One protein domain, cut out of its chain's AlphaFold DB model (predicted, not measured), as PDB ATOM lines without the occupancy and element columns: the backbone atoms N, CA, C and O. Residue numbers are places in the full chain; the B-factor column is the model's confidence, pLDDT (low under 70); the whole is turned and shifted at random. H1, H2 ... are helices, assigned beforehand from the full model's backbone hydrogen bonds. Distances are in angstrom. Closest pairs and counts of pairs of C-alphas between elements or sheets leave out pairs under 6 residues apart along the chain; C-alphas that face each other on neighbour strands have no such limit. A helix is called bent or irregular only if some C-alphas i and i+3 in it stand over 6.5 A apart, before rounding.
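AT A GLANCE: This is residues 268 to 338 of the 338 residues of an uncharacterized protein of Stieleria maiorica (UniProt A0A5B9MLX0). One long helix, H3, kinked toward its end, makes one long side of a loose, open frame, and the rest of the printed part loops round from one end of it to the other with three short helices. The tight turn through H2 lies at the first end of H3, H1 lies over on the other side of the frame, and at the far end the long link after H3 folds back beside the first residues, with residues 330 to 336, mostly of H4, sticking out. The printed part has 71 residues with four named helices, H1, H2, H3 and H4 in that order, and no named strand; the class is all helix. It is only just loose, close to compact, with a radius of gyration of the C-alphas of 13.7 A, and it spans 37 by 28 by 19 A.

IN THESE COORDINATES: Residues 268 to 279, a stretch with no named element, open the printed part with C-alpha 268 at (118.874, 186.634, 109.088). H1 is residues 280 to 285, 7.8 A from first to last C-alpha, and begins with C-alpha 280 at (122.959, 170.369, 104.972). H2 is residues 291 to 294, 7.2 A long; it is irregular, with C-alphas 291 and 294 7.2 A apart. H3 is residues 296 to 317 and 29.2 A long; it has a kink of 53 degrees near residue 310 and is irregular, with C-alphas 309 and 312 7.2 A apart. H4 is residues 332 to 337, 9.0 A long, and ends with C-alpha 337 at (119.894, 165.263, 119.280).

HOW THE PARTS SIT: No helix touches another. Residues 271 to 272 pair with residues 324 to 325, antiparallel. H1 and H3 are only just apart, with their closest C-alphas at 8.2 A. H1 is apart from H2 and from H4. H2 and H3 are close but not clearly touching; their closest C-alphas, those of Leu 292 and His 299, are 7.3 A apart. H4 is apart from H2 and from H3. Every O i to N i+4 pair is within hydrogen-bond range in H1 and H4, and 16 of 18 are in H3; H2 is too short for such a pair.

THE WHOLE: The two C-alphas farthest apart, those of Pro 291 and Cys 321, are 38.1 A apart. The printed part has no cut and ends at the chain's last residue, Lys 338. The links H1 to H2 and H2 to H3 are tight, and the link H3 to H4, with 14 residues, is long. The mean pLDDT of the printed part is 75.1; it is under 70 in 26 residues, namely 268 to 270, 281 to 289, 291 to 293, 325 to 330 and 334 to 338.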
ATOM      1  N   ALA A 268     120.168 186.802 109.729       54.22
ATOM      2  CA  ALA A 268     118.874 186.634 109.088       54.22
ATOM      3  C   ALA A 268     118.347 185.244 109.461       54.22
ATOM      4  O   ALA A 268     118.683 184.222 108.864       54.22
ATOM      5  N   SER A 269     117.615 185.195 110.561       56.22
ATOM      6  CA  SER A 269     117.188 183.954 111.145       56.22
ATOM      7  C   SER A 269     115.869 183.608 110.492       56.22
ATOM      8  O   SER A 269     114.823 184.180 110.807       56.22
ATOM      9  N   PHE A 270     115.921 182.707 109.530       60.88
ATOM     10  CA  PHE A 270     114.722 182.304 108.833       60.88
ATOM     11  C   PHE A 270     113.957 181.339 109.736       60.88
ATOM     12  O   PHE A 270     114.423 180.245 110.072       60.88
ATOM     13  N   CYS A 271     112.778 181.776 110.172       71.50
ATOM     14  CA  CYS A 271     111.783 180.893 110.750       71.50
ATOM     15  C   CYS A 271     111.284 179.980 109.631       71.50
ATOM     16  O   CYS A 271     110.529 180.408 108.762       71.50
ATOM     17  N   HIS A 272     111.735 178.733 109.638       73.62
ATOM     18  CA  HIS A 272     111.289 177.710 108.703       73.62
ATOM     19  C   HIS A 272     110.655 176.570 109.497       73.62
ATOM     20  O   HIS A 272     110.922 176.380 110.689       73.62
ATOM     21  N   LYS A 273     109.755 175.837 108.841       74.81
ATOM     22  CA  LYS A 273     109.221 174.594 109.402       74.81
ATOM     23  C   LYS A 273     110.366 173.585 109.502       74.81
ATOM     24  O   LYS A 273     111.257 173.631 108.656       74.81
ATOM     25  N   PRO A 274     110.374 172.694 110.504       70.06
ATOM     26  CA  PRO A 274     111.431 171.701 110.631       70.06
ATOM     27  C   PRO A 274     111.513 170.863 109.349       70.06
ATOM     28  O   PRO A 274     110.574 170.139 109.012       70.06
ATOM     29  N   LEU A 275     112.633 170.958 108.630       76.56
ATOM     30  CA  LEU A 275     112.933 170.046 107.535       76.56
ATOM     31  C   LEU A 275     113.510 168.756 108.126       76.56
ATOM     32  O   LEU A 275     114.685 168.661 108.463       76.56
ATOM     33  N   TYR A 276     112.660 167.739 108.272       74.50
ATOM     34  CA  TYR A 276     113.064 166.424 108.794       74.50
ATOM     35  C   TYR A 276     114.028 165.663 107.873       74.50
ATOM     36  O   TYR A 276     114.656 164.698 108.306       74.50
ATOM     37  N   PHE A 277     114.133 166.087 106.615       77.44
ATOM     38  CA  PHE A 277     114.927 165.434 105.579       77.44
ATOM     39  C   PHE A 277     116.127 166.262 105.119       77.44
ATOM     40  O   PHE A 277     116.791 165.852 104.173       77.44
ATOM     41  N   GLU A 278     116.413 167.385 105.782       74.44
ATOM     42  CA  GLU A 278     117.563 168.214 105.431       74.44
ATOM     43  C   GLU A 278     118.866 167.504 105.795       74.44
ATOM     44  O   GLU A 278     119.123 167.180 106.960       74.44
ATOM     45  N   ASP A 279     119.714 167.310 104.794       75.25
ATOM     46  CA  ASP A 279     121.123 167.016 105.002       75.25
ATOM     47  C   ASP A 279     121.929 168.189 104.452       75.25
ATOM     48  O   ASP A 279     122.276 168.244 103.272       75.25
ATOM     49  N   ASN A 280     122.228 169.152 105.331       70.88
ATOM     50  CA  ASN A 280     122.959 170.369 104.972       70.88
ATOM     51  C   ASN A 280     124.276 170.073 104.243       70.88
ATOM     52  O   ASN A 280     124.727 170.888 103.440       70.88
ATOM     53  N   ARG A 281     124.922 168.931 104.520       66.00
ATOM     54  CA  ARG A 281     126.178 168.565 103.859       66.00
ATOM     55  C   ARG A 281     125.936 168.032 102.455       66.00
ATOM     56  O   ARG A 281     126.678 168.392 101.540       66.00
ATOM     57  N   LEU A 282     124.897 167.222 102.285       66.69
ATOM     58  CA  LEU A 282     124.531 166.665 100.990       66.69
ATOM     59  C   LEU A 282     123.954 167.736 100.055       66.69
ATOM     60  O   LEU A 282     124.329 167.790  98.888       66.69
ATOM     61  N   GLU A 283     123.100 168.614 100.578       67.69
ATOM     62  CA  GLU A 283     122.410 169.649  99.805       67.69
ATOM     63  C   GLU A 283     123.316 170.826  99.437       67.69
ATOM     64  O   GLU A 283     123.265 171.299  98.305       67.69
ATOM     65  N   ARG A 284     124.165 171.301 100.363       67.19
ATOM     66  CA  ARG A 284     125.001 172.488 100.104       67.19
ATOM     67  C   ARG A 284     126.315 172.171  99.419       67.19
ATOM     68  O   ARG A 284     126.777 172.963  98.605       67.19
ATOM     69  N   TYR A 285     126.945 171.058  99.782       63.94
ATOM     70  CA  TYR A 285     128.302 170.774  99.326       63.94
ATOM     71  C   TYR A 285     128.361 169.652  98.297       63.94
ATOM     72  O   TYR A 285     129.419 169.459  97.706       63.94
ATOM     73  N   GLY A 286     127.277 168.884  98.096       61.56
ATOM     74  CA  GLY A 286     127.280 167.700  97.223       61.56
ATOM     75  C   GLY A 286     128.374 166.683  97.578       61.56
ATOM     76  O   GLY A 286     128.653 165.755  96.821       61.56
ATOM     77  N   ALA A 287     129.028 166.873  98.725       62.88
ATOM     78  CA  ALA A 287     130.284 166.255  99.077       62.88
ATOM     79  C   ALA A 287     129.997 165.222 100.152       62.88
ATOM     80  O   ALA A 287     130.037 165.488 101.354       62.88
ATOM     81  N   ILE A 288     129.708 164.010  99.697       66.00
ATOM     82  CA  ILE A 288     129.794 162.840 100.558       66.00
ATOM     83  C   ILE A 288     131.284 162.681 100.879       66.00
ATOM     84  O   ILE A 288     132.098 162.534  99.975       66.00
ATOM     85  N   ARG A 289     131.683 162.768 102.151       60.81
ATOM     86  CA  ARG A 289     133.059 162.445 102.563       60.81
ATOM     87  C   ARG A 289     133.123 160.957 102.903       60.81
ATOM     88  O   ARG A 289     132.548 160.538 103.901       60.81
ATOM     89  N   GLY A 290     133.820 160.162 102.088       70.00
ATOM     90  CA  GLY A 290     134.179 158.779 102.428       70.00
ATOM     91  C   GLY A 290     134.160 157.792 101.253       70.00
ATOM     92  O   GLY A 290     133.782 158.140 100.141       70.00
ATOM     93  N   PRO A 291     134.517 156.517 101.478       66.31
ATOM     94  CA  PRO A 291     134.544 155.479 100.436       66.31
ATOM     95  C   PRO A 291     133.175 155.212  99.772       66.31
ATOM     96  O   PRO A 291     133.106 154.578  98.720       66.31
ATOM     97  N   LEU A 292     132.088 155.738 100.348       63.22
ATOM     98  CA  LEU A 292     130.726 155.679  99.814       63.22
ATOM     99  C   LEU A 292     130.436 156.711  98.703       63.22
ATOM    100  O   LEU A 292     129.340 156.687  98.145       63.22
ATOM    101  N   CYS A 293     131.401 157.557  98.305       66.56
ATOM    102  CA  CYS A 293     131.243 158.514  97.194       66.56
ATOM    103  C   CYS A 293     130.770 157.881  95.878       66.56
ATOM    104  O   CYS A 293     130.202 158.567  95.035       66.56
ATOM    105  N   ARG A 294     131.010 156.578  95.674       77.56
ATOM    106  CA  ARG A 294     130.642 155.884  94.430       77.56
ATOM    107  C   ARG A 294     129.136 155.645  94.280       77.56
ATOM    108  O   ARG A 294     128.705 155.303  93.184       77.56
ATOM    109  N   ALA A 295     128.339 155.817  95.336       83.75
ATOM    110  CA  ALA A 295     126.900 155.561  95.293       83.75
ATOM    111  C   ALA A 295     126.092 156.625  96.062       83.75
ATOM    112  O   ALA A 295     125.442 156.300  97.061       83.75
ATOM    113  N   PRO A 296     126.074 157.889  95.591       77.44
ATOM    114  CA  PRO A 296     125.330 158.964  96.249       77.44
ATOM    115  C   PRO A 296     123.838 158.646  96.397       77.44
ATOM    116  O   PRO A 296     123.243 158.984  97.413       77.44
ATOM    117  N   ALA A 297     123.260 157.911  95.440       80.38
ATOM    118  CA  ALA A 297     121.865 157.473  95.483       80.38
ATOM    119  C   ALA A 297     121.566 156.463  96.607       80.38
ATOM    120  O   ALA A 297     120.491 156.502  97.201       80.38
ATOM    121  N   LEU A 298     122.502 155.559  96.922       83.50
ATOM    122  CA  LEU A 298     122.326 154.614  98.031       83.50
ATOM    123  C   LEU A 298     122.478 155.322  99.374       83.50
ATOM    124  O   LEU A 298     121.746 155.022 100.312       83.50
ATOM    125  N   HIS A 299     123.406 156.276  99.451       83.62
ATOM    126  CA  HIS A 299     123.604 157.076 100.650       83.62
ATOM    127  C   HIS A 299     122.383 157.954 100.952       83.62
ATOM    128  O   HIS A 299     121.853 157.891 102.060       83.62
ATOM    129  N   SER A 300     121.883 158.698  99.959       80.88
ATOM    130  CA  SER A 300     120.687 159.528 100.118       80.88
ATOM    131  C   SER A 300     119.441 158.687 100.396       80.88
ATOM    132  O   SER A 300     118.653 159.038 101.272       80.88
ATOM    133  N   GLY A 301     119.290 157.540  99.725       85.44
ATOM    134  CA  GLY A 301     118.187 156.611  99.958       85.44
ATOM    135  C   GLY A 301     118.193 156.017 101.367       85.44
ATOM    136  O   GLY A 301     117.152 155.971 102.019       85.44
ATOM    137  N   LEU A 302     119.364 155.609 101.870       87.44
ATOM    138  CA  LEU A 302     119.505 155.097 103.233       87.44
ATOM    139  C   LEU A 302     119.254 156.193 104.274       87.44
ATOM    140  O   LEU A 302     118.533 155.955 105.240       87.44
ATOM    141  N   HIS A 303     119.802 157.393 104.062       85.00
ATOM    142  CA  HIS A 303     119.574 158.534 104.944       85.00
ATOM    143  C   HIS A 303     118.086 158.908 104.998       85.00
ATOM    144  O   HIS A 303     117.526 159.050 106.085       85.00
ATOM    145  N   PHE A 304     117.417 158.964 103.842       86.94
ATOM    146  CA  PHE A 304     115.977 159.194 103.756       86.94
ATOM    147  C   PHE A 304     115.179 158.106 104.477       86.94
ATOM    148  O   PHE A 304     114.300 158.430 105.267       86.94
ATOM    149  N   ALA A 305     115.487 156.825 104.253       88.81
ATOM    150  CA  ALA A 305     114.770 155.717 104.885       88.81
ATOM    151  C   ALA A 305     114.931 155.717 106.414       88.81
ATOM    152  O   ALA A 305     113.955 155.518 107.139       88.81
ATOM    153  N   LEU A 306     116.140 155.996 106.910       90.50
ATOM    154  CA  LEU A 306     116.406 156.130 108.342       90.50
ATOM    155  C   LEU A 306     115.664 157.331 108.936       90.50
ATOM    156  O   LEU A 306     114.954 157.176 109.930       90.50
ATOM    157  N   LYS A 307     115.755 158.514 108.310       87.69
ATOM    158  CA  LYS A 307     115.022 159.710 108.759       87.69
ATOM    159  C   LYS A 307     113.509 159.503 108.697       87.69
ATOM    160  O   LYS A 307     112.826 159.899 109.632       87.69
ATOM    161  N   ALA A 308     112.985 158.829 107.673       90.00
ATOM    162  CA  ALA A 308     111.567 158.492 107.554       90.00
ATOM    163  C   ALA A 308     111.102 157.555 108.681       90.00
ATOM    164  O   ALA A 308     110.022 157.756 109.230       90.00
ATOM    165  N   GLY A 309     111.926 156.577 109.073       91.75
ATOM    166  CA  GLY A 309     111.639 155.703 110.215       91.75
ATOM    167  C   GLY A 309     111.633 156.442 111.560       91.75
ATOM    168  O   GLY A 309     110.813 156.147 112.424       91.75
ATOM    169  N   VAL A 310     112.508 157.439 111.726       90.38
ATOM    170  CA  VAL A 310     112.593 158.276 112.943       90.38
ATOM    171  C   VAL A 310     111.627 159.475 112.897       90.38
ATOM    172  O   VAL A 310     111.437 160.172 113.899       90.38
ATOM    173  N   LEU A 311     110.966 159.720 111.763       90.06
ATOM    174  CA  LEU A 311     110.099 160.878 111.556       90.06
ATOM    175  C   LEU A 311     108.942 160.972 112.562       90.06
ATOM    176  O   LEU A 311     108.734 162.072 113.067       90.06
ATOM    177  N   PRO A 312     108.233 159.889 112.939       89.38
ATOM    178  CA  PRO A 312     107.158 159.986 113.928       89.38
ATOM    179  C   PRO A 312     107.654 160.481 115.291       89.38
ATOM    180  O   PRO A 312     107.006 161.307 115.928       89.38
ATOM    181  N   VAL A 313     108.839 160.029 115.719       90.25
ATOM    182  CA  VAL A 313     109.461 160.467 116.979       90.25
ATOM    183  C   VAL A 313     109.919 161.920 116.866       90.25
ATOM    184  O   VAL A 313     109.663 162.720 117.761       90.25
ATOM    185  N   SER A 314     110.536 162.286 115.740       86.94
ATOM    186  CA  SER A 314     110.966 163.664 115.481       86.94
ATOM    187  C   SER A 314     109.786 164.638 115.451       86.94
ATOM    188  O   SER A 314     109.871 165.706 116.046       86.94
ATOM    189  N   ALA A 315     108.678 164.259 114.811       87.69
ATOM    190  CA  ALA A 315     107.466 165.069 114.724       87.69
ATOM    191  C   ALA A 315     106.737 165.191 116.068       87.69
ATOM    192  O   ALA A 315     106.072 166.196 116.312       87.69
ATOM    193  N   ALA A 316     106.882 164.199 116.951       88.25
ATOM    194  CA  ALA A 316     106.374 164.282 118.316       88.25
ATOM    195  C   ALA A 316     107.210 165.234 119.195       88.25
ATOM    196  O   ALA A 316     106.660 165.892 120.075       88.25
ATOM    197  N   ILE A 317     108.526 165.320 118.962       87.50
ATOM    198  CA  ILE A 317     109.436 166.205 119.710       87.50
ATOM    199  C   ILE A 317     109.359 167.653 119.203       87.50
ATOM    200  O   ILE A 317     109.234 168.582 119.999       87.50
ATOM    201  N   ASP A 318     109.450 167.850 117.888       86.62
ATOM    202  CA  ASP A 318     109.430 169.155 117.227       86.62
ATOM    203  C   ASP A 318     108.264 169.174 116.217       86.62
ATOM    204  O   ASP A 318     108.472 168.833 115.059       86.62
ATOM    205  N   PRO A 319     107.032 169.555 116.605       86.62
ATOM    206  CA  PRO A 319     105.881 169.484 115.708       86.62
ATOM    207  C   PRO A 319     106.030 170.401 114.481       86.62
ATOM    208  O   PRO A 319     106.605 171.489 114.576       86.62
ATOM    209  N   PRO A 320     105.454 170.024 113.320       81.19
ATOM    210  CA  PRO A 320     105.660 170.713 112.038       81.19
ATOM    211  C   PRO A 320     105.117 172.150 111.996       81.19
ATOM    212  O   PRO A 320     105.435 172.909 111.080       81.19
ATOM    213  N   CYS A 321     104.287 172.524 112.970       80.25
ATOM    214  CA  CYS A 321     103.721 173.861 113.103       80.25
ATOM    215  C   CYS A 321     104.639 174.827 113.865       80.25
ATOM    216  O   CYS A 321     104.402 176.032 113.831       80.25
ATOM    217  N   ASN A 322     105.682 174.326 114.533       79.19
ATOM    218  CA  ASN A 322     106.611 175.173 115.263       79.19
ATOM    219  C   ASN A 322     107.676 175.727 114.315       79.19
ATOM    220  O   ASN A 322     108.427 174.984 113.685       79.19
ATOM    221  N   CYS A 323     107.758 177.053 114.242       77.12
ATOM    222  CA  CYS A 323     108.836 177.735 113.543       77.12
ATOM    223  C   CYS A 323     110.158 177.511 114.284       77.12
ATOM    224  O   CYS A 323     110.284 177.853 115.462       77.12
ATOM    225  N   VAL A 324     111.156 176.970 113.588       75.00
ATOM    226  CA  VAL A 324     112.517 176.844 114.109       75.00
ATOM    227  C   VAL A 324     113.360 177.964 113.517       75.00
ATOM    228  O   VAL A 324     113.394 178.174 112.304       75.00
ATOM    229  N   ARG A 325     114.044 178.700 114.390       68.81
ATOM    230  CA  ARG A 325     114.970 179.765 114.005       68.81
ATOM    231  C   ARG A 325     116.235 179.118 113.428       68.81
ATOM    232  O   ARG A 325     116.962 178.452 114.168       68.81
ATOM    233  N   SER A 326     116.487 179.258 112.122       67.44
ATOM    234  CA  SER A 326     117.772 178.846 111.543       67.44
ATOM    235  C   SER A 326     118.888 179.745 112.088       67.44
ATOM    236  O   SER A 326     118.711 180.956 112.217       67.44
ATOM    237  N   GLY A 327     120.025 179.152 112.472       66.19
ATOM    238  CA  GLY A 327     121.214 179.899 112.899       66.19
ATOM    239  C   GLY A 327     121.952 179.343 114.121       66.19
ATOM    240  O   GLY A 327     121.562 178.343 114.738       66.19
ATOM    241  N   TYR A 328     123.034 180.043 114.479       58.53
ATOM    242  CA  TYR A 328     123.955 179.695 115.566       58.53
ATOM    243  C   TYR A 328     123.341 179.774 116.976       58.53
ATOM    244  O   TYR A 328     123.946 179.283 117.929       58.53
ATOM    245  N   HIS A 329     122.118 180.286 117.109       59.00
ATOM    246  CA  HIS A 329     121.407 180.406 118.387       59.00
ATOM    247  C   HIS A 329     120.587 179.171 118.781       59.00
ATOM    248  O   HIS A 329     119.931 179.166 119.819       59.00
ATOM    249  N   THR A 330     120.607 178.103 117.980       63.25
ATOM    250  CA  THR A 330     120.040 176.820 118.419       63.25
ATOM    251  C   THR A 330     120.811 176.299 119.640       63.25
ATOM    252  O   THR A 330     122.035 176.175 119.556       63.25
ATOM    253  N   PRO A 331     120.137 175.987 120.766       73.00
ATOM    254  CA  PRO A 331     120.818 175.522 121.968       73.00
ATOM    255  C   PRO A 331     121.610 174.242 121.659       73.00
ATOM    256  O   PRO A 331     121.101 173.374 120.940       73.00
ATOM    257  N   PRO A 332     122.834 174.091 122.200       71.69
ATOM    258  CA  PRO A 332     123.756 173.015 121.820       71.69
ATOM    259  C   PRO A 332     123.151 171.624 122.035       71.69
ATOM    260  O   PRO A 332     123.346 170.725 121.224       71.69
ATOM    261  N   LEU A 333     122.316 171.474 123.065       72.62
ATOM    262  CA  LEU A 333     121.638 170.218 123.377       72.62
ATOM    263  C   LEU A 333     120.643 169.800 122.277       72.62
ATOM    264  O   LEU A 333     120.563 168.623 121.942       72.62
ATOM    265  N   LYS A 334     119.952 170.757 121.637       67.19
ATOM    266  CA  LYS A 334     119.086 170.466 120.481       67.19
ATOM    267  C   LYS A 334     119.880 170.104 119.225       67.19
ATOM    268  O   LYS A 334     119.355 169.374 118.393       67.19
ATOM    269  N   ARG A 335     121.121 170.589 119.075       67.19
ATOM    270  CA  ARG A 335     122.003 170.159 117.973       67.19
ATOM    271  C   ARG A 335     122.520 168.745 118.172       67.19
ATOM    272  O   ARG A 335     122.652 168.039 117.192       67.19
ATOM    273  N   LEU A 336     122.788 168.339 119.413       68.56
ATOM    274  CA  LEU A 336     123.307 167.002 119.707       68.56
ATOM    275  C   LEU A 336     122.286 165.890 119.409       68.56
ATOM    276  O   LEU A 336     122.664 164.764 119.115       68.56
ATOM    277  N   ILE A 337     120.993 166.207 119.524       67.69
ATOM    278  CA  ILE A 337     119.894 165.263 119.280       67.69
ATOM    279  C   ILE A 337     119.578 165.122 117.775       67.69
ATOM    280  O   ILE A 337     119.002 164.112 117.376       67.69
ATOM    281  N   LYS A 338     119.919 166.122 116.950       65.12
ATOM    282  CA  LYS A 338     119.579 166.177 115.517       65.12
ATOM    283  C   LYS A 338     120.648 165.560 114.624       65.12
ATOM    284  O   LYS A 338     120.229 164.908 113.632       65.12
TER     285      LYS A 338